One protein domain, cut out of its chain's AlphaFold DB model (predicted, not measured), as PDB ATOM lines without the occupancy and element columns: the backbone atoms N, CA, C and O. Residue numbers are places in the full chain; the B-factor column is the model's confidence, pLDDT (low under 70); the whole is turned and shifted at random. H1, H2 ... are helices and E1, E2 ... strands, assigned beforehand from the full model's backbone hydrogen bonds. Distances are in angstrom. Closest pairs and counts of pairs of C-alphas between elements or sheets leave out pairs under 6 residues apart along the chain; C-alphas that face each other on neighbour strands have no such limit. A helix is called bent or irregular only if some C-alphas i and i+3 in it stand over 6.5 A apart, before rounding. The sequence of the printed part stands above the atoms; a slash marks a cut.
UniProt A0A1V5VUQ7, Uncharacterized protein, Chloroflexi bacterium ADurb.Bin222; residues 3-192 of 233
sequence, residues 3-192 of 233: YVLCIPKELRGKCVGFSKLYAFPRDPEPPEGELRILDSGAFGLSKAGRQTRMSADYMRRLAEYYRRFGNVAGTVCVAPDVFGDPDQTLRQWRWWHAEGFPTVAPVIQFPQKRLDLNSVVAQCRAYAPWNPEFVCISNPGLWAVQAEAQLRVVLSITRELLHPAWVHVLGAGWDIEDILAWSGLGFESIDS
ATOM      1  N   TYR A   3     -91.588  31.299  36.806       94.06
ATOM      2  CA  TYR A   3     -90.140  31.134  36.929       94.06
ATOM      3  C   TYR A   3     -89.587  30.284  35.783       94.06
ATOM      4  O   TYR A   3     -90.147  29.245  35.429       94.06
ATOM      5  N   VAL A   4     -88.465  30.729  35.226       94.25
ATOM      6  CA  VAL A   4     -87.745  30.046  34.152       94.25
ATOM      7  C   VAL A   4     -86.519  29.365  34.745       94.25
ATOM      8  O   VAL A   4     -85.669  30.002  35.369       94.25
ATOM      9  N   LEU A   5     -86.412  28.061  34.516       93.06
ATOM     10  CA  LEU A   5     -85.225  27.281  34.818       93.06
ATOM     11  C   LEU A   5     -84.298  27.310  33.603       93.06
ATOM     12  O   LEU A   5     -84.525  26.600  32.626       93.06
ATOM     13  N   CYS A   6     -83.230  28.105  33.660       90.94
ATOM     14  CA  CYS A   6     -82.086  27.931  32.758       90.94
ATOM     15  C   CYS A   6     -81.412  26.594  33.079       90.94
ATOM     16  O   CYS A   6     -81.263  26.279  34.254       90.94
ATOM     17  N   ILE A   7     -81.017  25.798  32.087       87.06
ATOM     18  CA  ILE A   7     -80.512  24.427  32.276       87.06
ATOM     19  C   ILE A   7     -78.971  24.373  32.331       87.06
ATOM     20  O   ILE A   7     -78.443  23.897  33.336       87.06
ATOM     21  N   PRO A   8     -78.216  24.901  31.347       79.88
ATOM     22  CA  PRO A   8     -76.756  24.918  31.417       79.88
ATOM     23  C   PRO A   8     -76.219  25.736  32.594       79.88
ATOM     24  O   PRO A   8     -76.690  26.841  32.887       79.88
ATOM     25  N   LYS A   9     -75.180  25.216  33.254       66.62
ATOM     26  CA  LYS A   9     -74.572  25.824  34.447       66.62
ATOM     27  C   LYS A   9     -73.955  27.194  34.144       66.62
ATOM     28  O   LYS A   9     -74.035  28.110  34.962       66.62
ATOM     29  N   GLU A  10     -73.398  27.350  32.949       63.84
ATOM     30  CA  GLU A  10     -72.726  28.556  32.454       63.84
ATOM     31  C   GLU A  10     -73.703  29.717  32.231       63.84
ATOM     32  O   GLU A  10     -73.316  30.883  32.311       63.84
ATOM     33  N   LEU A  11     -74.974  29.405  31.965       62.72
ATOM     34  CA  LEU A  11     -76.036  30.390  31.751       62.72
ATOM     35  C   LEU A  11     -76.637  30.864  33.082       62.72
ATOM     36  O   LEU A  11     -77.056  32.013  33.204       62.72
ATOM     37  N   ARG A  12     -76.602  30.012  34.115       60.31
ATOM     38  CA  ARG A  12     -77.120  30.315  35.460       60.31
ATOM     39  C   ARG A  12     -76.223  31.272  36.242       60.31
ATOM     40  O   ARG A  12     -76.739  32.149  36.919       60.31
ATOM     41  N   GLY A  13     -74.897  31.140  36.125       49.72
ATOM     42  CA  GLY A  13     -73.926  32.014  36.807       49.72
ATOM     43  C   GLY A  13     -73.865  33.452  36.274       49.72
ATOM     44  O   GLY A  13     -73.224  34.299  36.887       49.72
ATOM     45  N   LYS A  14     -74.527  33.726  35.141       49.75
ATOM     46  CA  LYS A  14     -74.676  35.071  34.564       49.75
ATOM     47  C   LYS A  14     -75.946  35.792  35.034       49.75
ATOM     48  O   LYS A  14     -76.077  36.980  34.768       49.75
ATOM     49  N   CYS A  15     -76.862  35.093  35.707       54.72
ATOM     50  CA  CYS A  15     -78.109  35.660  36.217       54.72
ATOM     51  C   CYS A  15     -77.937  36.036  37.696       54.72
ATOM     52  O   CYS A  15     -77.508  35.204  38.495       54.72
ATOM     53  N   VAL A  16     -78.265  37.279  38.062       54.03
ATOM     54  CA  VAL A  16     -78.153  37.783  39.445       54.03
ATOM     55  C   VAL A  16     -79.284  37.226  40.335       54.03
ATOM     56  O   VAL A  16     -79.075  37.001  41.525       54.03
ATOM     57  N   GLY A  17     -80.432  36.888  39.741       69.62
ATOM     58  CA  GLY A  17     -81.598  36.264  40.368       69.62
ATOM     59  C   GLY A  17     -82.282  35.213  39.478       69.62
ATOM     60  O   GLY A  17     -81.625  34.458  38.752       69.62
ATOM     61  N   PHE A  18     -83.616  35.122  39.549       79.81
ATOM     62  CA  PHE A  18     -84.401  34.173  38.746       79.81
ATOM     63  C   PHE A  18     -84.853  34.768  37.422       79.81
ATOM     64  O   PHE A  18     -85.508  35.807  37.385       79.81
ATOM     65  N   SER A  19     -84.594  34.029  36.344       90.50
ATOM     66  CA  SER A  19     -85.203  34.298  35.044       90.50
ATOM     67  C   SER A  19     -86.719  34.105  35.125       90.50
ATOM     68  O   SER A  19     -87.209  33.216  35.829       90.50
ATOM     69  N   LYS A  20     -87.477  34.953  34.429       93.62
ATOM     70  CA  LYS A  20     -88.942  35.008  34.551       93.62
ATOM     71  C   LYS A  20     -89.610  35.181  33.195       93.62
ATOM     72  O   LYS A  20     -89.140  35.933  32.341       93.62
ATOM     73  N   LEU A  21     -90.759  34.536  33.046       96.25
ATOM     74  CA  LEU A  21     -91.674  34.682  31.924       96.25
ATOM     75  C   LEU A  21     -92.906  35.485  32.351       96.25
ATOM     76  O   LEU A  21     -93.538  35.189  33.366       96.25
ATOM     77  N   TYR A  22     -93.286  36.488  31.566       96.94
ATOM     78  CA  TYR A  22     -94.448  37.348  31.783       96.94
ATOM     79  C   TYR A  22     -95.400  37.242  30.593       96.94
ATOM     80  O   TYR A  22     -95.121  37.771  29.524       96.94
ATOM     81  N   ALA A  23     -96.536  36.573  30.795       96.00
ATOM     82  CA  ALA A  23     -97.607  36.506  29.807       96.00
ATOM     83  C   ALA A  23     -98.342  37.846  29.699       96.00
ATOM     84  O   ALA A  23     -98.827  38.381  30.705       96.00
ATOM     85  N   PHE A  24     -98.461  38.364  28.478       96.38
ATOM     86  CA  PHE A  24     -99.255  39.552  28.186       96.38
ATOM     87  C   PHE A  24    -100.709  39.380  28.683       96.38
ATOM     88  O   PHE A  24    -101.305  38.310  28.512       96.38
ATOM     89  N   PRO A  25    -101.316  40.410  29.314       94.56
ATOM     90  CA  PRO A  25    -100.863  41.801  29.425       94.56
ATOM     91  C   PRO A  25    -100.176  42.155  30.749       94.56
ATOM     92  O   PRO A  25    -100.251  43.299  31.189       94.56
ATOM     93  N   ARG A  26     -99.564  41.191  31.442       95.44
ATOM     94  CA  ARG A  26     -98.911  41.481  32.719       95.44
ATOM     95  C   ARG A  26     -97.618  42.264  32.500       95.44
ATOM     96  O   ARG A  26     -96.676  41.704  31.954       95.44
ATOM     97  N   ASP A  27     -97.552  43.480  33.036       95.69
ATOM     98  CA  ASP A  27     -96.319  44.271  33.067       95.69
ATOM     99  C   ASP A  27     -95.186  43.506  33.789       95.69
ATOM    100  O   ASP A  27     -95.420  42.902  34.850       95.69
ATOM    101  N   PRO A  28     -93.963  43.498  33.226       94.25
ATOM    102  CA  PRO A  28     -92.824  42.866  33.863       94.25
ATOM    103  C   PRO A  28     -92.285  43.741  34.998       94.25
ATOM    104  O   PRO A  28     -92.344  44.969  34.948       94.25
ATOM    105  N   GLU A  29     -91.709  43.101  36.012       91.00
ATOM    106  CA  GLU A  29     -90.945  43.803  37.056       91.00
ATOM    107  C   GLU A  29     -89.697  44.473  36.436       91.00
ATOM    108  O   GLU A  29     -89.352  44.166  35.295       91.00
ATOM    109  N   PRO A  30     -88.989  45.393  37.108       84.31
ATOM    110  CA  PRO A  30     -87.711  45.917  36.608       84.31
ATOM    111  C   PRO A  30     -86.676  44.804  36.348       84.31
ATOM    112  O   PRO A  30     -86.743  43.755  36.986       84.31
ATOM    113  N   PRO A  31     -85.786  44.944  35.350       78.31
ATOM    114  CA  PRO A  31     -84.742  43.954  35.068       78.31
ATOM    115  C   PRO A  31     -83.678  43.952  36.162       78.31
ATOM    116  O   PRO A  31     -83.169  45.009  36.524       78.31
ATOM    117  N   GLU A  32     -83.302  42.764  36.632       78.12
ATOM    118  CA  GLU A  32     -82.222  42.566  37.610       78.12
ATOM    119  C   GLU A  32     -80.995  41.882  36.964       78.12
ATOM    120  O   GLU A  32     -80.049  41.485  37.635       78.12
ATOM    121  N   GLY A  33     -80.956  41.833  35.625       75.25
ATOM    122  CA  GLY A  33     -79.847  41.289  34.833       75.25
ATOM    123  C   GLY A  33     -80.053  39.849  34.353       75.25
ATOM    124  O   GLY A  33     -79.167  39.298  33.703       75.25
ATOM    125  N   GLU A  34     -81.200  39.231  34.639       84.50
ATOM    126  CA  GLU A  34     -81.543  37.883  34.175       84.50
ATOM    127  C   GLU A  34     -82.268  37.864  32.824       84.50
ATOM    128  O   GLU A  34     -82.734  38.886  32.316       84.50
ATOM    129  N   LEU A  35     -82.438  36.652  32.279       89.75
ATOM    130  CA  LEU A  35     -83.326  36.412  31.149       89.75
ATOM    131  C   LEU A  35     -84.776  36.746  31.525       89.75
ATOM    132  O   LEU A  35     -85.352  36.220  32.484       89.75
ATOM    133  N   ARG A  36     -85.394  37.565  30.684       93.81
ATOM    134  CA  ARG A  36     -86.804  37.924  30.746       93.81
ATOM    135  C   ARG A  36     -87.502  37.495  29.473       93.81
ATOM    136  O   ARG A  36     -87.126  37.924  28.390       93.81
ATOM    137  N   ILE A  37     -88.566  36.720  29.611       96.75
ATOM    138  CA  ILE A  37     -89.399  36.307  28.484       96.75
ATOM    139  C   ILE A  37     -90.726  37.059  28.568       96.75
ATOM    140  O   ILE A  37     -91.416  37.005  29.585       96.75
ATOM    141  N   LEU A  38     -91.086  37.783  27.514       97.94
ATOM    142  CA  LEU A  38     -92.381  38.436  27.368       97.94
ATOM    143  C   LEU A  38     -93.254  37.575  26.456       97.94
ATOM    144  O   LEU A  38     -93.195  37.678  25.230       97.94
ATOM    145  N   ASP A  39     -94.043  36.705  27.072       97.50
ATOM    146  CA  ASP A  39     -94.897  35.749  26.378       97.50
ATOM    147  C   ASP A  39     -96.138  36.421  25.776       97.50
ATOM    148  O   ASP A  39     -96.683  37.383  26.332       97.50
ATOM    149  N   SER A  40     -96.589  35.897  24.637       96.19
ATOM    150  CA  SER A  40     -97.722  36.431  23.878       96.19
ATOM    151  C   SER A  40     -99.049  36.320  24.637       96.19
ATOM    152  O   SER A  40     -99.995  37.033  24.313       96.19
ATOM    153  N   GLY A  41     -99.134  35.452  25.654       94.06
ATOM    154  CA  GLY A  41    -100.365  35.146  26.379       94.06
ATOM    155  C   GLY A  41    -101.229  34.077  25.701       94.06
ATOM    156  O   GLY A  41    -102.364  33.842  26.137       94.06
ATOM    157  N   ALA A  42    -100.710  33.398  24.669       91.88
ATOM    158  CA  ALA A  42    -101.417  32.384  23.887       91.88
ATOM    159  C   ALA A  42    -102.070  31.290  24.746       91.88
ATOM    160  O   ALA A  42    -103.237  30.939  24.542       91.88
ATOM    161  N   PHE A  43    -101.360  30.779  25.757       89.00
ATOM    162  CA  PHE A  43    -101.893  29.744  26.646       89.00
ATOM    163  C   PHE A  43    -103.059  30.245  27.512       89.00
ATOM    164  O   PHE A  43    -104.061  29.551  27.689       89.00
ATOM    165  N   GLY A  44    -102.980  31.479  28.018       88.44
ATOM    166  CA  GLY A  44    -104.075  32.091  28.775       88.44
ATOM    167  C   GLY A  44    -105.331  32.275  27.918       88.44
ATOM    168  O   GLY A  44    -106.444  31.974  28.360       88.44
ATOM    169  N   LEU A  45    -105.158  32.701  26.662       88.38
ATOM    170  CA  LEU A  45    -106.250  32.775  25.691       88.38
ATOM    171  C   LEU A  45    -106.847  31.395  25.399       88.38
ATOM    172  O   LEU A  45    -108.070  31.274  25.315       88.38
ATOM    173  N   SER A  46    -106.016  30.356  25.284       86.62
ATOM    174  CA  SER A  46    -106.492  29.005  24.989       86.62
ATOM    175  C   SER A  46    -107.333  28.419  26.121       86.62
ATOM    176  O   SER A  46    -108.424  27.901  25.873       86.62
ATOM    177  N   LYS A  47    -106.902  28.603  27.373       86.31
ATOM    178  CA  LYS A  47    -107.663  28.208  28.567       86.31
ATOM    179  C   LYS A  47    -109.015  28.905  28.670       86.31
ATOM    180  O   LYS A  47    -109.966  28.314  29.168       86.31
ATOM    181  N   ALA A  48    -109.118  30.134  28.171       86.38
ATOM    182  CA  ALA A  48    -110.371  30.879  28.146       86.38
ATOM    183  C   ALA A  48    -111.288  30.522  26.956       86.38
ATOM    184  O   ALA A  48    -112.349  31.137  26.825       86.38
ATOM    185  N   GLY A  49    -110.889  29.599  26.067       81.88
ATOM    186  CA  GLY A  49    -111.606  29.308  24.817       81.88
ATOM    187  C   GLY A  49    -111.578  30.479  23.828       81.88
ATOM    188  O   GLY A  49    -112.533  30.715  23.091       81.88
ATOM    189  N   ARG A  50    -110.517  31.292  23.881       82.00
ATOM    190  CA  ARG A  50    -110.364  32.565  23.163       82.00
ATOM    191  C   ARG A  50    -109.151  32.561  22.234       82.00
ATOM    192  O   ARG A  50    -108.637  33.632  21.929       82.00
ATOM    193  N   GLN A  51    -108.698  31.400  21.762       74.00
ATOM    194  CA  GLN A  51    -107.567  31.271  20.829       74.00
ATOM    195  C   GLN A  51    -107.730  32.188  19.603       74.00
ATOM    196  O   GLN A  51    -106.802  32.878  19.193       74.00
ATOM    197  N   THR A  52    -108.951  32.276  19.072       68.00
ATOM    198  CA  THR A  52    -109.312  33.136  17.933       68.00
ATOM    199  C   THR A  52    -109.288  34.635  18.248       68.00
ATOM    200  O   THR A  52    -109.407  35.455  17.341       68.00
ATOM    201  N   ARG A  53    -109.132  35.025  19.523       75.31
ATOM    202  CA  ARG A  53    -109.069  36.428  19.960       75.31
ATOM    203  C   ARG A  53    -107.671  37.028  19.933       75.31
ATOM    204  O   ARG A  53    -107.540  38.203  20.269       75.31
ATOM    205  N   MET A  54    -106.660  36.291  19.477       83.69
ATOM    206  CA  MET A  54    -105.405  36.886  19.009       83.69
ATOM    207  C   MET A  54    -105.638  37.592  17.662       83.69
ATOM    208  O   MET A  54    -105.125  37.210  16.612       83.69
ATOM    209  N   SER A  55    -106.530  38.581  17.694       87.75
ATOM    210  CA  SER A  55    -106.940  39.396  16.561       87.75
ATOM    211  C   SER A  55    -105.848  40.403  16.199       87.75
ATOM    212  O   SER A  55    -104.886  40.598  16.943       87.75
ATOM    213  N   ALA A  56    -106.028  41.111  15.084       90.69
ATOM    214  CA  ALA A  56    -105.150  42.222  14.722       90.69
ATOM    215  C   ALA A  56    -105.069  43.293  15.827       90.69
ATOM    216  O   ALA A  56    -103.998  43.838  16.068       90.69
ATOM    217  N   ASP A  57    -106.174  43.570  16.531       93.38
ATOM    218  CA  ASP A  57    -106.182  44.497  17.672       93.38
ATOM    219  C   ASP A  57    -105.323  43.983  18.836       93.38
ATOM    220  O   ASP A  57    -104.474  44.707  19.355       93.38
ATOM    221  N   TYR A  58    -105.474  42.702  19.192       94.81
ATOM    222  CA  TYR A  58    -104.653  42.076  20.226       94.81
ATOM    223  C   TYR A  58    -103.166  42.150  19.878       94.81
ATOM    224  O   TYR A  58    -102.362  42.569  20.706       94.81
ATOM    225  N   MET A  59    -102.804  41.799  18.643       95.56
ATOM    226  CA  MET A  59    -101.412  41.826  18.201       95.56
ATOM    227  C   MET A  59    -100.844  43.250  18.125       95.56
ATOM    228  O   MET A  59     -99.677  43.444  18.444       95.56
ATOM    229  N   ARG A  60    -101.646  44.270  17.784       96.81
ATOM    230  CA  ARG A  60    -101.209  45.679  17.855       96.81
ATOM    231  C   ARG A  60    -100.905  46.107  19.286       96.81
ATOM    232  O   ARG A  60     -99.853  46.691  19.536       96.81
ATOM    233  N   ARG A  61    -101.776  45.752  20.233       97.56
ATOM    234  CA  ARG A  61    -101.552  46.007  21.664       97.56
ATOM    235  C   ARG A  61    -100.339  45.244  22.196       97.56
ATOM    236  O   ARG A  61     -99.576  45.786  22.992       97.56
ATOM    237  N   LEU A  62    -100.132  44.012  21.733       98.00
ATOM    238  CA  LEU A  62     -98.939  43.228  22.044       98.00
ATOM    239  C   LEU A  62     -97.675  43.903  21.493       98.00
ATOM    240  O   LEU A  62     -96.679  44.012  22.200       98.00
ATOM    241  N   ALA A  63     -97.720  44.424  20.265       98.31
ATOM    242  CA  ALA A  63     -96.607  45.158  19.671       98.31
ATOM    243  C   ALA A  63     -96.282  46.441  20.452       98.31
ATOM    244  O   ALA A  63     -95.112  46.731  20.688       98.31
ATOM    245  N   GLU A  64     -97.286  47.200  20.898       98.19
ATOM    246  CA  GLU A  64     -97.089  48.355  21.789       98.19
ATOM    247  C   GLU A  64     -96.454  47.952  23.122       98.19
ATOM    248  O   GLU A  64     -95.504  48.591  23.579       98.19
ATOM    249  N   TYR A  65     -96.923  46.855  23.711       98.25
ATOM    250  CA  TYR A  65     -96.349  46.283  24.922       98.25
ATOM    251  C   TYR A  65     -94.876  45.877  24.725       98.25
ATOM    252  O   TYR A  65     -94.025  46.242  25.538       98.25
ATOM    253  N   TYR A  66     -94.529  45.225  23.611       98.19
ATOM    254  CA  TYR A  66     -93.141  44.883  23.283       98.19
ATOM    255  C   TYR A  66     -92.277  46.105  22.970       98.19
ATOM    256  O   TYR A  66     -91.115  46.127  23.361       98.19
ATOM    257  N   ARG A  67     -92.814  47.167  22.360       97.25
ATOM    258  CA  ARG A  67     -92.074  48.438  22.220       97.25
ATOM    259  C   ARG A  67     -91.759  49.062  23.578       97.25
ATOM    260  O   ARG A  67     -90.687  49.635  23.749       97.25
ATOM    261  N   ARG A  68     -92.686  48.952  24.535       96.25
ATOM    262  CA  ARG A  68     -92.537  49.517  25.881       96.25
ATOM    263  C   ARG A  68     -91.542  48.740  26.744       96.25
ATOM    264  O   ARG A  68     -90.788  49.365  27.481       96.25
ATOM    265  N   PHE A  69     -91.542  47.409  26.667       96.19
ATOM    266  CA  PHE A  69     -90.799  46.563  27.612       96.19
ATOM    267  C   PHE A  69     -89.713  45.678  26.987       96.19
ATOM    268  O   PHE A  69     -88.872  45.163  27.719       96.19
ATOM    269  N   GLY A  70     -89.716  45.491  25.667       94.56
ATOM    270  CA  GLY A  70     -88.818  44.573  24.958       94.56
ATOM    271  C   GLY A  70     -87.425  45.132  24.664       94.56
ATOM    272  O   GLY A  70     -86.495  44.358  24.478       94.56
ATOM    273  N   ASN A  71     -87.241  46.456  24.680       90.94
ATOM    274  CA  ASN A  71     -85.955  47.115  24.387       90.94
ATOM    275  C   ASN A  71     -84.972  47.107  25.577       90.94
ATOM    276  O   ASN A  71     -84.142  48.002  25.724       90.94
ATOM    277  N   VAL A  72     -85.090  46.116  26.455       90.06
ATOM    278  CA  VAL A  72     -84.273  45.956  27.657       90.06
ATOM    279  C   VAL A  72     -83.329  44.778  27.440       90.06
ATOM    280  O   VAL A  72     -83.764  43.701  27.035       90.06
ATOM    281  N   ALA A  73     -82.037  44.960  27.724       87.38
ATOM    282  CA  ALA A  73     -81.048  43.891  27.591       87.38
ATOM    283  C   ALA A  73     -81.473  42.633  28.372       87.38
ATOM    284  O   ALA A  73     -81.984  42.732  29.486       87.38
ATOM    285  N   GLY A  74     -81.286  41.454  27.771       88.31
ATOM    286  CA  GLY A  74     -81.737  40.184  28.351       88.31
ATOM    287  C   GLY A  74     -83.240  39.910  28.207       88.31
ATOM    288  O   GLY A  74     -83.731  38.951  28.797       88.31
ATOM    289  N   THR A  75     -83.978  40.713  27.430       94.38
ATOM    290  CA  THR A  75     -85.414  40.509  27.186       94.38
ATOM    291  C   THR A  75     -85.680  39.878  25.825       94.38
ATOM    292  O   THR A  75     -85.186  40.344  24.804       94.38
ATOM    293  N   VAL A  76     -86.512  38.839  25.814       96.88
ATOM    294  CA  VAL A  76     -86.988  38.146  24.617       96.88
ATOM    295  C   VAL A  76     -88.499  38.313  24.523       96.88
ATOM    296  O   VAL A  76     -89.230  37.933  25.435       96.88
ATOM    297  N   CYS A  77     -88.979  38.863  23.411       98.25
ATOM    298  CA  CYS A  77     -90.402  38.921  23.090       98.25
ATOM    299  C   CYS A  77     -90.792  37.673  22.298       98.25
ATOM    300  O   CYS A  77     -90.127  37.350  21.318       98.25
ATOM    301  N   VAL A  78     -91.843  36.966  22.698       98.44
ATOM    302  CA  VAL A  78     -92.293  35.741  22.016       98.44
ATOM    303  C   VAL A  78     -93.287  36.093  20.910       98.44
ATOM    304  O   VAL A  78     -94.096  37.004  21.057       98.44
ATOM    305  N   ALA A  79     -93.227  35.402  19.774       97.62
ATOM    306  CA  ALA A  79     -94.161  35.646  18.680       97.62
ATOM    307  C   ALA A  79     -95.615  35.374  19.109       97.62
ATOM    308  O   ALA A  79     -95.846  34.485  19.926       97.62
ATOM    309  N   PRO A  80     -96.610  36.088  18.548       95.81
ATOM    310  CA  PRO A  80     -98.012  35.732  18.737       95.81
ATOM    311  C   PRO A  80     -98.287  34.373  18.088       95.81
ATOM    312  O   PRO A  80     -98.342  34.250  16.864       95.81
ATOM    313  N   ASP A  81     -98.410  33.349  18.917       95.06
ATOM    314  CA  ASP A  81     -98.615  31.964  18.524       95.06
ATOM    315  C   ASP A  81    -100.012  31.475  18.914       95.06
ATOM    316  O   ASP A  81    -100.641  31.983  19.837       95.06
ATOM    317  N   VAL A  82    -100.524  30.450  18.240       93.12
ATOM    318  CA  VAL A  82    -101.799  29.833  18.615       93.12
ATOM    319  C   VAL A  82    -101.540  28.447  19.169       93.12
ATOM    320  O   VAL A  82    -101.204  27.515  18.442       93.12
ATOM    321  N   PHE A  83    -101.736  28.316  20.481       91.56
ATOM    322  CA  PHE A  83    -101.551  27.057  21.192       91.56
ATOM    323  C   PHE A  83    -102.369  25.931  20.554       91.56
ATOM    324  O   PHE A  83    -103.603  25.988  20.528       91.56
ATOM    325  N   GLY A  84    -101.686  24.885  20.089       91.62
ATOM    326  CA  GLY A  84    -102.333  23.752  19.428       91.62
ATOM    327  C   GLY A  84    -102.481  23.879  17.908       91.62
ATOM    328  O   GLY A  84    -102.946  22.925  17.289       91.62
ATOM    329  N   ASP A  85    -102.128  25.021  17.304       93.75
ATOM    330  CA  ASP A  85    -102.382  25.330  15.889       93.75
ATOM    331  C   ASP A  85    -101.123  25.901  15.194       93.75
ATOM    332  O   ASP A  85    -100.891  27.119  15.174       93.75
ATOM    333  N   PRO A  86    -100.287  25.023  14.610       95.31
ATOM    334  CA  PRO A  86     -99.082  25.426  13.883       95.31
ATOM    335  C   PRO A  86     -99.365  26.310  12.662       95.31
ATOM    336  O   PRO A  86     -98.633  27.263  12.390       95.31
ATOM    337  N   ASP A  87    -100.447  26.035  11.932       94.69
ATOM    338  CA  ASP A  87    -100.762  26.745  10.694       94.69
ATOM    339  C   ASP A  87    -101.184  28.187  10.977       94.69
ATOM    340  O   ASP A  87    -100.747  29.126  10.303       94.69
ATOM    341  N   GLN A  88    -102.027  28.388  11.992       94.50
ATOM    342  CA  GLN A  88    -102.417  29.726  12.426       94.50
ATOM    343  C   GLN A  88    -101.237  30.490  13.030       94.50
ATOM    344  O   GLN A  88    -101.117  31.691  12.779       94.50
ATOM    345  N   THR A  89    -100.344  29.806  13.746       95.69
ATOM    346  CA  THR A  89     -99.095  30.387  14.267       95.69
ATOM    347  C   THR A  89     -98.224  30.935  13.137       95.69
ATOM    348  O   THR A  89     -97.790  32.085  13.184       95.69
ATOM    349  N   LEU A  90     -98.041  30.178  12.049       96.50
ATOM    350  CA  LEU A  90     -97.294  30.654  10.880       96.50
ATOM    351  C   LEU A  90     -97.977  31.818  10.155       96.50
ATOM    352  O   LEU A  90     -97.295  32.713   9.645       96.50
ATOM    353  N   ARG A  91     -99.314  31.841  10.108       95.38
ATOM    354  CA  ARG A  91    -100.056  32.994   9.572       95.38
ATOM    355  C   ARG A  91     -99.818  34.250  10.410       95.38
ATOM    356  O   ARG A  91     -99.566  35.306   9.834       95.38
ATOM    357  N   GLN A  92     -99.860  34.133  11.738       95.69
ATOM    358  CA  GLN A  92     -99.614  35.255  12.649       95.69
ATOM    359  C   GLN A  92     -98.169  35.746  12.573       95.69
ATOM    360  O   GLN A  92     -97.965  36.949  12.454       95.69
ATOM    361  N   TRP A  93     -97.189  34.839  12.517       96.75
ATOM    362  CA  TRP A  93     -95.780  35.175  12.283       96.75
ATOM    363  C   TRP A  93     -95.592  36.033  11.025       96.75
ATOM    364  O   TRP A  93     -95.033  37.127  11.078       96.75
ATOM    365  N   ARG A  94     -96.106  35.570   9.878       96.00
ATOM    366  CA  ARG A  94     -95.969  36.296   8.603       96.00
ATOM    367  C   ARG A  94     -96.626  37.667   8.655       96.00
ATOM    368  O   ARG A  94     -96.043  38.635   8.175       96.00
ATOM    369  N   TRP A  95     -97.825  37.745   9.230       95.81
ATOM    370  CA  TRP A  95     -98.533  39.010   9.372       95.81
ATOM    371  C   TRP A  95     -97.777  39.979  10.292       95.81
ATOM    372  O   TRP A  95     -97.565  41.124   9.913       95.81
ATOM    373  N   TRP A  96     -97.279  39.506  11.437       97.44
ATOM    374  CA  TRP A  96     -96.489  40.304  12.378       97.44
ATOM    375  C   TRP A  96     -95.282  40.971  11.708       97.44
ATOM    376  O   TRP A  96     -95.053  42.171  11.872       97.44
ATOM    377  N   HIS A  97     -94.537  40.214  10.900       96.00
ATOM    378  CA  HIS A  97     -93.401  40.755  10.155       96.00
ATOM    379  C   HIS A  97     -93.818  41.681   9.008       96.00
ATOM    380  O   HIS A  97     -93.143  42.682   8.777       96.00
ATOM    381  N   ALA A  98     -94.921  41.389   8.312       96.12
ATOM    382  CA  ALA A  98     -95.439  42.256   7.253       96.12
ATOM    383  C   ALA A  98     -95.866  43.640   7.778       96.12
ATOM    384  O   ALA A  98     -95.704  44.635   7.079       96.12
ATOM    385  N   GLU A  99     -96.356  43.715   9.017       97.62
ATOM    386  CA  GLU A  99     -96.723  44.974   9.682       97.62
ATOM    387  C   GLU A  99     -95.510  45.743  10.247       97.62
ATOM    388  O   GLU A  99     -95.667  46.841  10.783       97.62
ATOM    389  N   GLY A 100     -94.293  45.191  10.161       96.19
ATOM    390  CA  GLY A 100     -93.084  45.837  10.682       96.19
ATOM    391  C   GLY A 100     -93.067  45.965  12.209       96.19
ATOM    392  O   GLY A 100     -92.548  46.940  12.759       96.19
ATOM    393  N   PHE A 101     -93.680  45.014  12.916       97.56
ATOM    394  CA  PHE A 101     -93.681  44.981  14.377       97.56
ATOM    395  C   PHE A 101     -92.324  44.546  14.960       97.56
ATOM    396  O   PHE A 101     -91.468  44.055  14.220       97.56
ATOM    397  N   PRO A 102     -92.087  44.765  16.274       96.81
ATOM    398  CA  PRO A 102     -90.805  44.453  16.906       96.81
ATOM    399  C   PRO A 102     -90.350  43.008  16.690       96.81
ATOM    400  O   PRO A 102     -91.174  42.111  16.533       96.81
ATOM    401  N   THR A 103     -89.041  42.769  16.739       96.25
ATOM    402  CA  THR A 103     -88.474  41.417  16.659       96.25
ATOM    403  C   THR A 103     -89.038  40.513  17.753       96.25
ATOM    404  O   THR A 103     -89.152  40.918  18.911       96.25
ATOM    405  N   VAL A 104     -89.367  39.280  17.374       98.19
ATOM    406  CA  VAL A 104     -89.916  38.256  18.261       98.19
ATOM    407  C   VAL A 104     -89.238  36.907  18.018       98.19
ATOM    408  O   VAL A 104     -88.851  36.595  16.892       98.19
ATOM    409  N   ALA A 105     -89.107  36.103  19.070       98.44
ATOM    410  CA  ALA A 105     -88.671  34.717  18.994       98.44
ATOM    411  C   ALA A 105     -89.807  33.841  18.439       98.44
ATOM    412  O   ALA A 105     -90.932  33.920  18.948       98.44
ATOM    413  N   PRO A 106     -89.559  33.004  17.416       98.50
ATOM    414  CA  PRO A 106     -90.575  32.105  16.893       98.50
ATOM    415  C   PRO A 106     -90.943  31.022  17.910       98.50
ATOM    416  O   PRO A 106     -90.121  30.610  18.731       98.50
ATOM    417  N   VAL A 107     -92.173  30.518  17.797       98.38
ATOM    418  CA  VAL A 107     -92.679  29.397  18.595       98.38
ATOM    419  C   VAL A 107     -92.983  28.227  17.673       98.38
ATOM    420  O   VAL A 107     -93.856  28.325  16.818       98.38
ATOM    421  N   ILE A 108     -92.306  27.101  17.877       98.38
ATOM    422  CA  ILE A 108     -92.669  25.834  17.245       98.38
ATOM    423  C   ILE A 108     -93.880  25.276  17.996       98.38
ATOM    424  O   ILE A 108     -93.777  24.852  19.150       98.38
ATOM    425  N   GLN A 109     -95.033  25.309  17.336       96.62
ATOM    426  CA  GLN A 109     -96.300  24.793  17.839       96.62
ATOM    427  C   GLN A 109     -96.575  23.377  17.334       96.62
ATOM    428  O   GLN A 109     -96.058  22.934  16.306       96.62
ATOM    429  N   PHE A 110     -97.462  22.683  18.038       95.44
ATOM    430  CA  PHE A 110     -97.931  21.355  17.662       95.44
ATOM    431  C   PHE A 110     -99.418  21.198  17.964       95.44
ATOM    432  O   PHE A 110     -99.908  21.847  18.889       95.44
ATOM    433  N   PRO A 111    -100.129  20.280  17.287       91.69
ATOM    434  CA  PRO A 111    -101.407  19.787  17.781       91.69
ATOM    435  C   PRO A 111    -101.265  19.205  19.196       91.69
ATOM    436  O   PRO A 111    -100.241  18.614  19.543       91.69
ATOM    437  N   GLN A 112    -102.307  19.337  20.020       88.12
ATOM    438  CA  GLN A 112    -102.268  18.825  21.392       88.12
ATOM    439  C   GLN A 112    -101.963  17.321  21.428       88.12
ATOM    440  O   GLN A 112    -102.478  16.548  20.621       88.12
ATOM    441  N   LYS A 113    -101.143  16.917  22.403       89.38
ATOM    442  CA  LYS A 113    -100.709  15.532  22.658       89.38
ATOM    443  C   LYS A 113     -99.968  14.861  21.495       89.38
ATOM    444  O   LYS A 113     -99.836  13.640  21.494       89.38
ATOM    445  N   ARG A 114     -99.468  15.617  20.514       92.06
ATOM    446  CA  ARG A 114     -98.803  15.049  19.338       92.06
ATOM    447  C   ARG A 114     -97.586  15.864  18.929       92.06
ATOM    448  O   ARG A 114     -97.693  17.060  18.715       92.06
ATOM    449  N   LEU A 115     -96.459  15.192  18.711       92.06
ATOM    450  CA  LEU A 115     -95.281  15.780  18.073       92.06
ATOM    451  C   LEU A 115     -95.280  15.426  16.584       92.06
ATOM    452  O   LEU A 115     -94.982  14.296  16.199       92.06
ATOM    453  N   ASP A 116     -95.662  16.382  15.741       93.19
ATOM    454  CA  ASP A 116     -95.634  16.227  14.286       93.19
ATOM    455  C   ASP A 116     -94.334  16.791  13.699       93.19
ATOM    456  O   ASP A 116     -94.182  18.001  13.532       93.19
ATOM    457  N   LEU A 117     -93.395  15.904  13.361       94.56
ATOM    458  CA  LEU A 117     -92.086  16.284  12.824       94.56
ATOM    459  C   LEU A 117     -92.178  17.011  11.474       94.56
ATOM    460  O   LEU A 117     -91.363  17.891  11.206       94.56
ATOM    461  N   ASN A 118     -93.182  16.706  10.646       94.88
ATOM    462  CA  ASN A 118     -93.371  17.421   9.381       94.88
ATOM    463  C   ASN A 118     -93.739  18.884   9.638       94.88
ATOM    464  O   ASN A 118     -93.208  19.784   8.984       94.88
ATOM    465  N   SER A 119     -94.592  19.122  10.637       95.06
ATOM    466  CA  SER A 119     -94.937  20.469  11.092       95.06
ATOM    467  C   SER A 119     -93.717  21.213  11.646       95.06
ATOM    468  O   SER A 119     -93.536  22.393  11.351       95.06
ATOM    469  N   VAL A 120     -92.827  20.535  12.384       97.62
ATOM    470  CA  VAL A 120     -91.571  21.138  12.874       97.62
ATOM    471  C   VAL A 120     -90.690  21.593  11.720       97.62
ATOM    472  O   VAL A 120     -90.244  22.738  11.710       97.62
ATOM    473  N   VAL A 121     -90.465  20.728  10.726       98.19
ATOM    474  CA  VAL A 121     -89.647  21.063   9.550       98.19
ATOM    475  C   VAL A 121     -90.256  22.238   8.784       98.19
ATOM    476  O   VAL A 121     -89.534  23.157   8.400       98.19
ATOM    477  N   ALA A 122     -91.575  22.238   8.579       97.75
ATOM    478  CA  ALA A 122     -92.277  23.324   7.902       97.75
ATOM    479  C   ALA A 122     -92.136  24.657   8.650       97.75
ATOM    480  O   ALA A 122     -91.801  25.670   8.031       97.75
ATOM    481  N   GLN A 123     -92.335  24.654   9.970       98.38
ATOM    482  CA  GLN A 123     -92.175  25.841  10.808       98.38
ATOM    483  C   GLN A 123     -90.726  26.338  10.817       98.38
ATOM    484  O   GLN A 123     -90.490  27.508  10.542       98.38
ATOM    485  N   CYS A 124     -89.741  25.455  11.009       98.50
ATOM    486  CA  CYS A 124     -88.326  25.831  10.973       98.50
ATOM    487  C   CYS A 124     -87.937  26.434   9.617       98.50
ATOM    488  O   CYS A 124     -87.347  27.505   9.562       98.50
ATOM    489  N   ARG A 125     -88.339  25.828   8.495       98.06
ATOM    490  CA  ARG A 125     -88.095  26.419   7.165       98.06
ATOM    491  C   ARG A 125     -88.760  27.784   7.002       98.06
ATOM    492  O   ARG A 125     -88.204  28.655   6.343       98.06
ATOM    493  N   ALA A 126     -89.934  27.970   7.599       97.56
ATOM    494  CA  ALA A 126     -90.629  29.246   7.594       97.56
ATOM    495  C   ALA A 126     -89.994  30.290   8.522       97.56
ATOM    496  O   ALA A 126     -90.251  31.463   8.305       97.56
ATOM    497  N   TYR A 127     -89.188  29.911   9.516       98.38
ATOM    498  CA  TYR A 127     -88.485  30.845  10.407       98.38
ATOM    499  C   TYR A 127     -87.029  31.094   9.992       98.38
ATOM    500  O   TYR A 127     -86.481  32.149  10.304       98.38
ATOM    501  N   ALA A 128     -86.411  30.169   9.252       97.62
ATOM    502  CA  ALA A 128     -85.003  30.223   8.861       97.62
ATOM    503  C   ALA A 128     -84.562  31.546   8.200       97.62
ATOM    504  O   ALA A 128     -83.490  32.035   8.556       97.62
ATOM    505  N   PRO A 129     -85.357  32.198   7.321       96.19
ATOM    506  CA  PRO A 129     -84.955  33.471   6.713       96.19
ATOM    507  C   PRO A 129     -84.684  34.616   7.704       96.19
ATOM    508  O   PRO A 129     -84.052  35.597   7.328       96.19
ATOM    509  N   TRP A 130     -85.162  34.508   8.948       95.56
ATOM    510  CA  TRP A 130     -84.984  35.522   9.988       95.56
ATOM    511  C   TRP A 130     -83.798  35.248  10.919       95.56
ATOM    512  O   TRP A 130     -83.519  36.087  11.770       95.56
ATOM    513  N   ASN A 131     -83.114  34.106  10.769       95.69
ATOM    514  CA  ASN A 131     -81.965  33.699  11.587       95.69
ATOM    515  C   ASN A 131     -82.170  33.940  13.105       95.69
ATOM    516  O   ASN A 131     -81.436  34.726  13.712       95.69
ATOM    517  N   PRO A 132     -83.211  33.344  13.718       96.88
ATOM    518  CA  PRO A 132     -83.572  33.636  15.100       96.88
ATOM    519  C   PRO A 132     -82.515  33.112  16.085       96.88
ATOM    520  O   PRO A 132     -82.237  31.917  16.132       96.88
ATOM    521  N   GLU A 133     -81.984  33.988  16.942       95.94
ATOM    522  CA  GLU A 133     -81.040  33.584  17.999       95.94
ATOM    523  C   GLU A 133     -81.713  32.784  19.125       95.94
ATOM    524  O   GLU A 133     -81.077  31.944  19.762       95.94
ATOM    525  N   PHE A 134     -83.002  33.034  19.361       98.06
ATOM    526  CA  PHE A 134     -83.807  32.403  20.401       98.06
ATOM    527  C   PHE A 134     -85.041  31.763  19.772       98.06
ATOM    528  O   PHE A 134     -85.766  32.425  19.029       98.06
ATOM    529  N   VAL A 135     -85.301  30.495  20.082       98.69
ATOM    530  CA  VAL A 135     -86.461  29.745  19.583       98.69
ATOM    531  C   VAL A 135     -87.220  29.144  20.759       98.69
ATOM    532  O   VAL A 135     -86.632  28.535  21.651       98.69
ATOM    533  N   CYS A 136     -88.540  29.283  20.742       98.62
ATOM    534  CA  CYS A 136     -89.426  28.625  21.690       98.62
ATOM    535  C   CYS A 136     -90.008  27.343  21.080       98.62
ATOM    536  O   CYS A 136     -90.368  27.304  19.905       98.62
ATOM    537  N   ILE A 137     -90.169  26.306  21.893       98.19
ATOM    538  CA  ILE A 137     -90.896  25.078  21.565       98.19
ATOM    539  C   ILE A 137     -92.062  24.968  22.541       98.19
ATOM    540  O   ILE A 137     -91.867  24.955  23.752       98.19
ATOM    541  N   SER A 138     -93.285  24.894  22.029       97.00
ATOM    542  CA  SER A 138     -94.479  24.712  22.856       97.00
ATOM    543  C   SER A 138     -94.577  23.265  23.333       97.00
ATOM    544  O   SER A 138     -94.561  22.350  22.506       97.00
ATOM    545  N   ASN A 139     -94.710  23.024  24.641       96.25
ATOM    546  CA  ASN A 139     -95.059  21.695  25.137       96.25
ATOM    547  C   ASN A 139     -96.511  21.362  24.719       96.25
ATOM    548  O   ASN A 139     -97.447  21.996  25.218       96.25
ATOM    549  N   PRO A 140     -96.758  20.331  23.880       92.25
ATOM    550  CA  PRO A 140     -98.107  19.971  23.430       92.25
ATOM    551  C   PRO A 140     -98.970  19.316  24.514       92.25
ATOM    552  O   PRO A 140    -100.025  18.745  24.223       92.25
ATOM    553  N   GLY A 141     -98.522  19.331  25.764       93.62
ATOM    554  CA  GLY A 141     -99.141  18.582  26.831       93.62
ATOM    555  C   GLY A 141     -98.573  17.174  26.925       93.62
ATOM    556  O   GLY A 141     -99.348  16.249  27.156       93.62
ATOM    557  N   LEU A 142     -97.259  16.981  26.830       95.00
ATOM    558  CA  LEU A 142     -96.616  15.696  27.117       95.00
ATOM    559  C   LEU A 142     -95.657  15.816  28.307       95.00
ATOM    560  O   LEU A 142     -95.034  16.859  28.504       95.00
ATOM    561  N   TRP A 143     -95.549  14.732  29.077       96.75
ATOM    562  CA  TRP A 143     -94.450  14.556  30.030       96.75
ATOM    563  C   TRP A 143     -93.151  14.348  29.244       96.75
ATOM    564  O   TRP A 143     -93.177  13.735  28.170       96.75
ATOM    565  N   ALA A 144     -92.010  14.773  29.787       95.56
ATOM    566  CA  ALA A 144     -90.706  14.579  29.154       95.56
ATOM    567  C   ALA A 144     -90.467  13.103  28.810       95.56
ATOM    568  O   ALA A 144     -90.124  12.768  27.678       95.56
ATOM    569  N   VAL A 145     -90.749  12.209  29.762       94.88
ATOM    570  CA  VAL A 145     -90.549  10.759  29.615       94.88
ATOM    571  C   VAL A 145     -91.420  10.127  28.528       94.88
ATOM    572  O   VAL A 145     -91.038   9.125  27.932       94.88
ATOM    573  N   GLN A 146     -92.586  10.708  28.230       93.31
ATOM    574  CA  GLN A 146     -93.486  10.185  27.197       93.31
ATOM    575  C   GLN A 146     -92.986  10.489  25.786       93.31
ATOM    576  O   GLN A 146     -93.346   9.789  24.842       93.31
ATOM    577  N   ALA A 147     -92.207  11.558  25.639       89.94
ATOM    578  CA  ALA A 147     -91.889  12.127  24.344       89.94
ATOM    579  C   ALA A 147     -90.384  12.306  24.117       89.94
ATOM    580  O   ALA A 147     -90.002  12.856  23.089       89.94
ATOM    581  N   GLU A 148     -89.532  11.829  25.031       93.12
ATOM    582  CA  GLU A 148     -88.084  12.060  25.035       93.12
ATOM    583  C   GLU A 148     -87.444  11.822  23.663       93.12
ATOM    584  O   GLU A 148     -86.807  12.722  23.111       93.12
ATOM    585  N   ALA A 149     -87.640  10.636  23.080       93.56
ATOM    586  CA  ALA A 149     -87.021  10.285  21.805       93.56
ATOM    587  C   ALA A 149     -87.444  11.245  20.681       93.56
ATOM    588  O   ALA A 149     -86.617  11.685  19.884       93.56
ATOM    589  N   GLN A 150     -88.723  11.621  20.645       94.75
ATOM    590  CA  GLN A 150     -89.253  12.549  19.650       94.75
ATOM    591  C   GLN A 150     -88.775  13.981  19.909       94.75
ATOM    592  O   GLN A 150     -88.390  14.661  18.967       94.75
ATOM    593  N   LEU A 151     -88.734  14.433  21.164       95.44
ATOM    594  CA  LEU A 151     -88.247  15.759  21.550       95.44
ATOM    595  C   LEU A 151     -86.770  15.951  21.201       95.44
ATOM    596  O   LEU A 151     -86.397  17.022  20.727       95.44
ATOM    597  N   ARG A 152     -85.938  14.912  21.348       95.62
ATOM    598  CA  ARG A 152     -84.537  14.942  20.893       95.62
ATOM    599  C   ARG A 152     -84.438  15.132  19.378       95.62
ATOM    600  O   ARG A 152     -83.599  15.901  18.915       95.62
ATOM    601  N   VAL A 153     -85.323  14.494  18.609       97.38
ATOM    602  CA  VAL A 153     -85.407  14.695  17.153       97.38
ATOM    603  C   VAL A 153     -85.891  16.107  16.818       97.38
ATOM    604  O   VAL A 153     -85.287  16.757  15.968       97.38
ATOM    605  N   VAL A 154     -86.920  16.617  17.506       97.75
ATOM    606  CA  VAL A 154     -87.387  18.007  17.351       97.75
ATOM    607  C   VAL A 154     -86.232  18.980  17.580       97.75
ATOM    608  O   VAL A 154     -85.961  19.808  16.717       97.75
ATOM    609  N   LEU A 155     -85.510  18.840  18.694       97.62
ATOM    610  CA  LEU A 155     -84.373  19.695  19.032       97.62
ATOM    611  C   LEU A 155     -83.261  19.620  17.975       97.62
ATOM    612  O   LEU A 155     -82.704  20.652  17.607       97.62
ATOM    613  N   SER A 156     -82.962  18.423  17.457       98.06
ATOM    614  CA  SER A 156     -81.986  18.241  16.375       98.06
ATOM    615  C   SER A 156     -82.397  18.997  15.113       98.06
ATOM    616  O   SER A 156     -81.600  19.765  14.583       98.06
ATOM    617  N   ILE A 157     -83.648  18.838  14.666       98.38
ATOM    618  CA  ILE A 157     -84.184  19.533  13.486       98.38
ATOM    619  C   ILE A 157     -84.125  21.051  13.688       98.38
ATOM    620  O   ILE A 157     -83.691  21.781  12.800       98.38
ATOM    621  N   THR A 158     -84.541  21.535  14.860       98.38
ATOM    622  CA  THR A 158     -84.505  22.961  15.198       98.38
ATOM    623  C   THR A 158     -83.082  23.513  15.133       98.38
ATOM    624  O   THR A 158     -82.863  24.552  14.516       98.38
ATOM    625  N   ARG A 159     -82.103  22.809  15.708       98.12
ATOM    626  CA  ARG A 159     -80.695  23.231  15.683       98.12
ATOM    627  C   ARG A 159     -80.069  23.168  14.296       98.12
ATOM    628  O   ARG A 159     -79.268  24.038  13.966       98.12
ATOM    629  N   GLU A 160     -80.431  22.174  13.496       98.00
ATOM    630  CA  GLU A 160     -79.923  22.012  12.134       98.00
ATOM    631  C   GLU A 160     -80.471  23.077  11.180       98.00
ATOM    632  O   GLU A 160     -79.741  23.558  10.326       98.00
ATOM    633  N   LEU A 161     -81.747  23.450  11.316       98.25
ATOM    634  CA  LEU A 161     -82.401  24.349  10.364       98.25
ATOM    635  C   LEU A 161     -82.376  25.823  10.774       98.25
ATOM    636  O   LEU A 161     -82.459  26.682   9.899       98.25
ATOM    637  N   LEU A 162     -82.330  26.122  12.075       98.06
ATOM    638  CA  LEU A 162     -82.383  27.497  12.588       98.06
ATOM    639  C   LEU A 162     -81.076  27.967  13.221       98.06
ATOM    640  O   LEU A 162     -80.903  29.169  13.374       98.06
ATOM    641  N   HIS A 163     -80.186  27.045  13.605       97.06
ATOM    642  CA  HIS A 163     -78.946  27.341  14.330       97.06
ATOM    643  C   HIS A 163     -79.110  28.335  15.504       97.06
ATOM    644  O   HIS A 163     -78.296  29.251  15.640       97.06
ATOM    645  N   PRO A 164     -80.140  28.189  16.363       97.38
ATOM    646  CA  PRO A 164     -80.368  29.149  17.427       97.38
ATOM    647  C   PRO A 164     -79.283  29.016  18.497       97.38
ATOM    648  O   PRO A 164     -78.810  27.916  18.795       97.38
ATOM    649  N   ALA A 165     -78.937  30.136  19.124       94.31
ATOM    650  CA  ALA A 165     -78.086  30.146  20.308       94.31
ATOM    651  C   ALA A 165     -78.832  29.625  21.548       94.31
ATOM    652  O   ALA A 165     -78.195  29.195  22.511       94.31
ATOM    653  N   TRP A 166     -80.169  29.676  21.534       96.81
ATOM    654  CA  TRP A 166     -81.006  29.286  22.662       96.81
ATOM    655  C   TRP A 166     -82.325  28.641  22.230       96.81
ATOM    656  O   TRP A 166     -83.067  29.201  21.420       96.81
ATOM    657  N   VAL A 167     -82.663  27.501  22.835       97.94
ATOM    658  CA  VAL A 167     -83.957  26.827  22.710       97.94
ATOM    659  C   VAL A 167     -84.636  26.741  24.077       97.94
ATOM    660  O   VAL A 167     -84.133  26.126  25.019       97.94
ATOM    661  N   HIS A 168     -85.805  27.365  24.176       97.94
ATOM    662  CA  HIS A 168     -86.645  27.371  25.370       97.94
ATOM    663  C   HIS A 168     -87.886  26.505  25.169       97.94
ATOM    664  O   HIS A 168     -88.495  26.557  24.102       97.94
ATOM    665  N   VAL A 169     -88.308  25.755  26.188       97.81
ATOM    666  CA  VAL A 169     -89.586  25.030  26.149       97.81
ATOM    667  C   VAL A 169     -90.633  25.753  26.983       97.81
ATOM    668  O   VAL A 169     -90.460  25.907  28.193       97.81
ATOM    669  N   LEU A 170     -91.725  26.142  26.320       97.31
ATOM    670  CA  LEU A 170     -92.884  26.776  26.934       97.31
ATOM    671  C   LEU A 170     -93.785  25.724  27.597       97.31
ATOM    672  O   LEU A 170     -94.245  24.790  26.932       97.31
ATOM    673  N   GLY A 171     -94.091  25.897  28.881       94.88
ATOM    674  CA  GLY A 171     -95.027  25.062  29.637       94.88
ATOM    675  C   GLY A 171     -94.529  23.637  29.904       94.88
ATOM    676  O   GLY A 171     -95.319  22.687  29.847       94.88
ATOM    677  N   ALA A 172     -93.234  23.470  30.167       94.19
ATOM    678  CA  ALA A 172     -92.600  22.183  30.455       94.19
ATOM    679  C   ALA A 172     -92.450  21.930  31.966       94.19
ATOM    680  O   ALA A 172     -92.168  22.841  32.738       94.19
ATOM    681  N   GLY A 173     -92.619  20.675  32.394       93.69
ATOM    682  CA  GLY A 173     -92.572  20.292  33.805       93.69
ATOM    683  C   GLY A 173     -93.910  20.492  34.520       93.69
ATOM    684  O   GLY A 173     -94.414  21.617  34.600       93.69
ATOM    685  N   TRP A 174     -94.472  19.419  35.076       95.38
ATOM    686  CA  TRP A 174     -95.706  19.463  35.886       95.38
ATOM    687  C   TRP A 174     -95.525  19.059  37.342       95.38
ATOM    688  O   TRP A 174     -96.378  19.371  38.170       95.38
ATOM    689  N   ASP A 175     -94.381  18.472  37.652       95.94
ATOM    690  CA  ASP A 175     -93.854  18.252  38.988       95.94
ATOM    691  C   ASP A 175     -92.320  18.289  38.929       95.94
ATOM    692  O   ASP A 175     -91.725  18.578  37.881       95.94
ATOM    693  N   ILE A 176     -91.672  18.035  40.065       95.06
ATOM    694  CA  ILE A 176     -90.216  18.068  40.144       95.06
ATOM    695  C   ILE A 176     -89.557  16.977  39.289       95.06
ATOM    696  O   ILE A 176     -88.536  17.238  38.660       95.06
ATOM    697  N   GLU A 177     -90.141  15.785  39.202       95.44
ATOM    698  CA  GLU A 177     -89.579  14.659  38.450       95.44
ATOM    699  C   GLU A 177     -89.617  14.937  36.942       95.44
ATOM    700  O   GLU A 177     -88.616  14.742  36.247       95.44
ATOM    701  N   ASP A 178     -90.722  15.493  36.443       97.00
ATOM    702  CA  ASP A 178     -90.864  15.916  35.051       97.00
ATOM    703  C   ASP A 178     -89.940  17.096  34.727       97.00
ATOM    704  O   ASP A 178     -89.291  17.096  33.683       97.00
ATOM    705  N   ILE A 179     -89.799  18.079  35.630       96.06
ATOM    706  CA  ILE A 179     -88.826  19.178  35.478       96.06
ATOM    707  C   ILE A 179     -87.404  18.627  35.302       96.06
ATOM    708  O   ILE A 179     -86.671  19.066  34.408       96.06
ATOM    709  N   LEU A 180     -87.007  17.663  36.136       94.00
ATOM    710  CA  LEU A 180     -85.689  17.037  36.048       94.00
ATOM    711  C   LEU A 180     -85.527  16.259  34.743       94.00
ATOM    712  O   LEU A 180     -84.494  16.401  34.083       94.00
ATOM    713  N   ALA A 181     -86.546  15.515  34.321       95.25
ATOM    714  CA  ALA A 181     -86.534  14.816  33.043       95.25
ATOM    715  C   ALA A 181     -86.380  15.791  31.859       95.25
ATOM    716  O   ALA A 181     -85.501  15.589  31.020       95.25
ATOM    717  N   TRP A 182     -87.135  16.897  31.827       95.69
ATOM    718  CA  TRP A 182     -86.990  17.957  30.817       95.69
ATOM    719  C   TRP A 182     -85.580  18.555  30.797       95.69
ATOM    720  O   TRP A 182     -85.026  18.792  29.720       95.69
ATOM    721  N   SER A 183     -84.970  18.757  31.969       91.75
ATOM    722  CA  SER A 183     -83.609  19.295  32.069       91.75
ATOM    723  C   SER A 183     -82.545  18.394  31.422       91.75
ATOM    724  O   SER A 183     -81.534  18.890  30.930       91.75
ATOM    725  N   GLY A 184     -82.793  17.081  31.340       91.75
ATOM    726  CA  GLY A 184     -81.903  16.102  30.708       91.75
ATOM    727  C   GLY A 184     -82.039  15.980  29.182       91.75
ATOM    728  O   GLY A 184     -81.287  15.229  28.548       91.75
ATOM    729  N   LEU A 185     -82.983  16.696  28.560       92.94
ATOM    730  CA  LEU A 185     -83.252  16.591  27.117       92.94
ATOM    731  C   LEU A 185     -82.347  17.477  26.251       92.94
ATOM    732  O   LEU A 185     -82.262  17.265  25.042       92.94
ATOM    733  N   GLY A 186     -81.620  18.413  26.869       92.56
ATOM    734  CA  GLY A 186     -80.621  19.246  26.200       92.56
ATOM    735  C   GLY A 186     -81.115  20.612  25.724       92.56
ATOM    736  O   GLY A 186     -80.433  21.213  24.900       92.56
ATOM    737  N   PHE A 187     -82.263  21.090  26.213       94.50
ATOM    738  CA  PHE A 187     -82.735  22.470  26.025       94.50
ATOM    739  C   PHE A 187     -81.967  23.454  26.918       94.50
ATOM    740  O   PHE A 187     -81.419  23.062  27.948       94.50
ATOM    741  N   GLU A 188     -81.960  24.741  26.567       95.12
ATOM    742  CA  GLU A 188     -81.274  25.773  27.351       95.12
ATOM    743  C   GLU A 188     -82.134  26.323  28.496       95.12
ATOM    744  O   GLU A 188     -81.596  26.742  29.524       95.12
ATOM    745  N   SER A 189     -83.464  26.305  28.370       95.50
ATOM    746  CA  SER A 189     -84.358  26.611  29.491       95.50
ATOM    747  C   SER A 189     -85.768  26.056  29.339       95.50
ATOM    748  O   SER A 189     -86.220  25.760  28.237       95.50
ATOM    749  N   ILE A 190     -86.485  25.987  30.460       96.44
ATOM    750  CA  ILE A 190     -87.918  25.670  30.527       96.44
ATOM    751  C   ILE A 190     -88.631  26.617  31.492       96.44
ATOM    752  O   ILE A 190     -88.017  27.091  32.449       96.44
ATOM    753  N   ASP A 191     -89.915  26.886  31.283       96.25
ATOM    754  CA  ASP A 191     -90.785  27.478  32.302       96.25
ATOM    755  C   ASP A 191     -91.811  26.445  32.781       96.25
ATOM    756  O   ASP A 191     -92.327  25.651  31.995       96.25
ATOM    757  N   SER A 192     -92.094  26.448  34.086       96.56
ATOM    758  CA  SER A 192     -92.985  25.463  34.698       96.56
ATOM    759  C   SER A 192     -93.996  26.116  35.626       96.56
ATOM    760  O   SER A 192     -93.658  26.904  36.512       96.56
TER     761      SER A 192
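What this domain is: This is residues 3 to 192 of the 233 residues of an uncharacterized protein of Chloroflexi bacterium ADurb.Bin222 (UniProt A0A1V5VUQ7). One seven-stranded sheet is curled like part of a barrel and bent back on itself, so that E4, E3 and E2 face E7, E6 and E5, with E1 as the hinge. H3, H6 and H7 are set round its outside, H4 and H5 run side by side beyond the gap between the edges E4 and E5, and H1 lies off one end. The 190 printed residues hold seven named helices and seven named strands, in the order E1 H1 E2 E3 H2 H3 E4 H4 H5 E5 H6 E6 H7 E7; across the mixed sheet the order is E4 E3 E2 E1 E7 E6 E5. The class is mixed, helices and strands; the whole is compact, with a radius of gyration of the C-alphas of 15.4 A and spans of 39 by 39 by 33 A.

Where its parts are: E1, residues 3 to 6, begins at C-alpha 3 (-90.140, 31.134, 36.929). H1 is residues 9 to 12, E2 19 to 23, E3 36 to 39 and H2 42 to 47. H3, residues 56 to 69, is 19.8 A long; E4 is 75 to 77. H4, residues 86 to 98, measures 18.5 A, and H5, 117 to 130, 20.7 A. E5 is 134 to 138; H6, 144 to 162, spans 22.6 A and has a kink of 46 degrees near residue 151. E6 is 166 to 170, H7 176 to 183, and E7, 189 to 191, ends at C-alpha 191 (-90.785, 27.478, 32.302).

How they stand to each other: In the folded sheet, one sheet with two leaves that face each other, E1 is antiparallel to E2 (N 4 to O 19, 2.9 A) and to E7 (N 5 to O 190, 2.8 A). E3 is parallel to E2 (N 37 to O 20, 2.9 A) and to E4 (N 76 to O 36, 2.8 A). E6 is parallel to E7 (N 169 to O 189, 2.9 A) and to E5 (N 137 to O 168, 2.8 A). E3, H2 H3, E4; E5, H6, E6; and E6, H7, E7 are strand-helix-strand units, parallel neighbours with helices between, each crossover right-handed. H3, H6 and H7 only graze the sheet; H2 grazes it too, only just on it with 5 pairs of C-alphas within 10 A, and H1 is only just not on it, with 4. H4 touches H5 with residues 86 to 90 alone, closest at the C-alphas of Leu 90 and Gln 123, 7.0 A, at a shallow tilt of 7 degrees, the same way. H5 touches H6 at the C-alphas of Ala 128 and Leu 162, their closest, 5.3 A. H6 touches H7, closest at the C-alphas of Ala 144 and Trp 182, 5.3 A. Every O i to N i+4 pair is within hydrogen-bond range in H2, H3, H4 and H7, against 8 of 10 in H5 and 13 of 15 in H6; H1 is too short for one.

The domain as a whole: The farthest C-alphas, of Glu 99 and Glu 177, are 42.4 A apart. The printed part has no cut. The links E2 to E3 and H4 to H5 are long; in the latter, residues 107 to 108 pair in parallel with residues 136 to 137 of E5. The mean pLDDT of the printed part is 92.3, with residues 9 to 17 and 52 under 70.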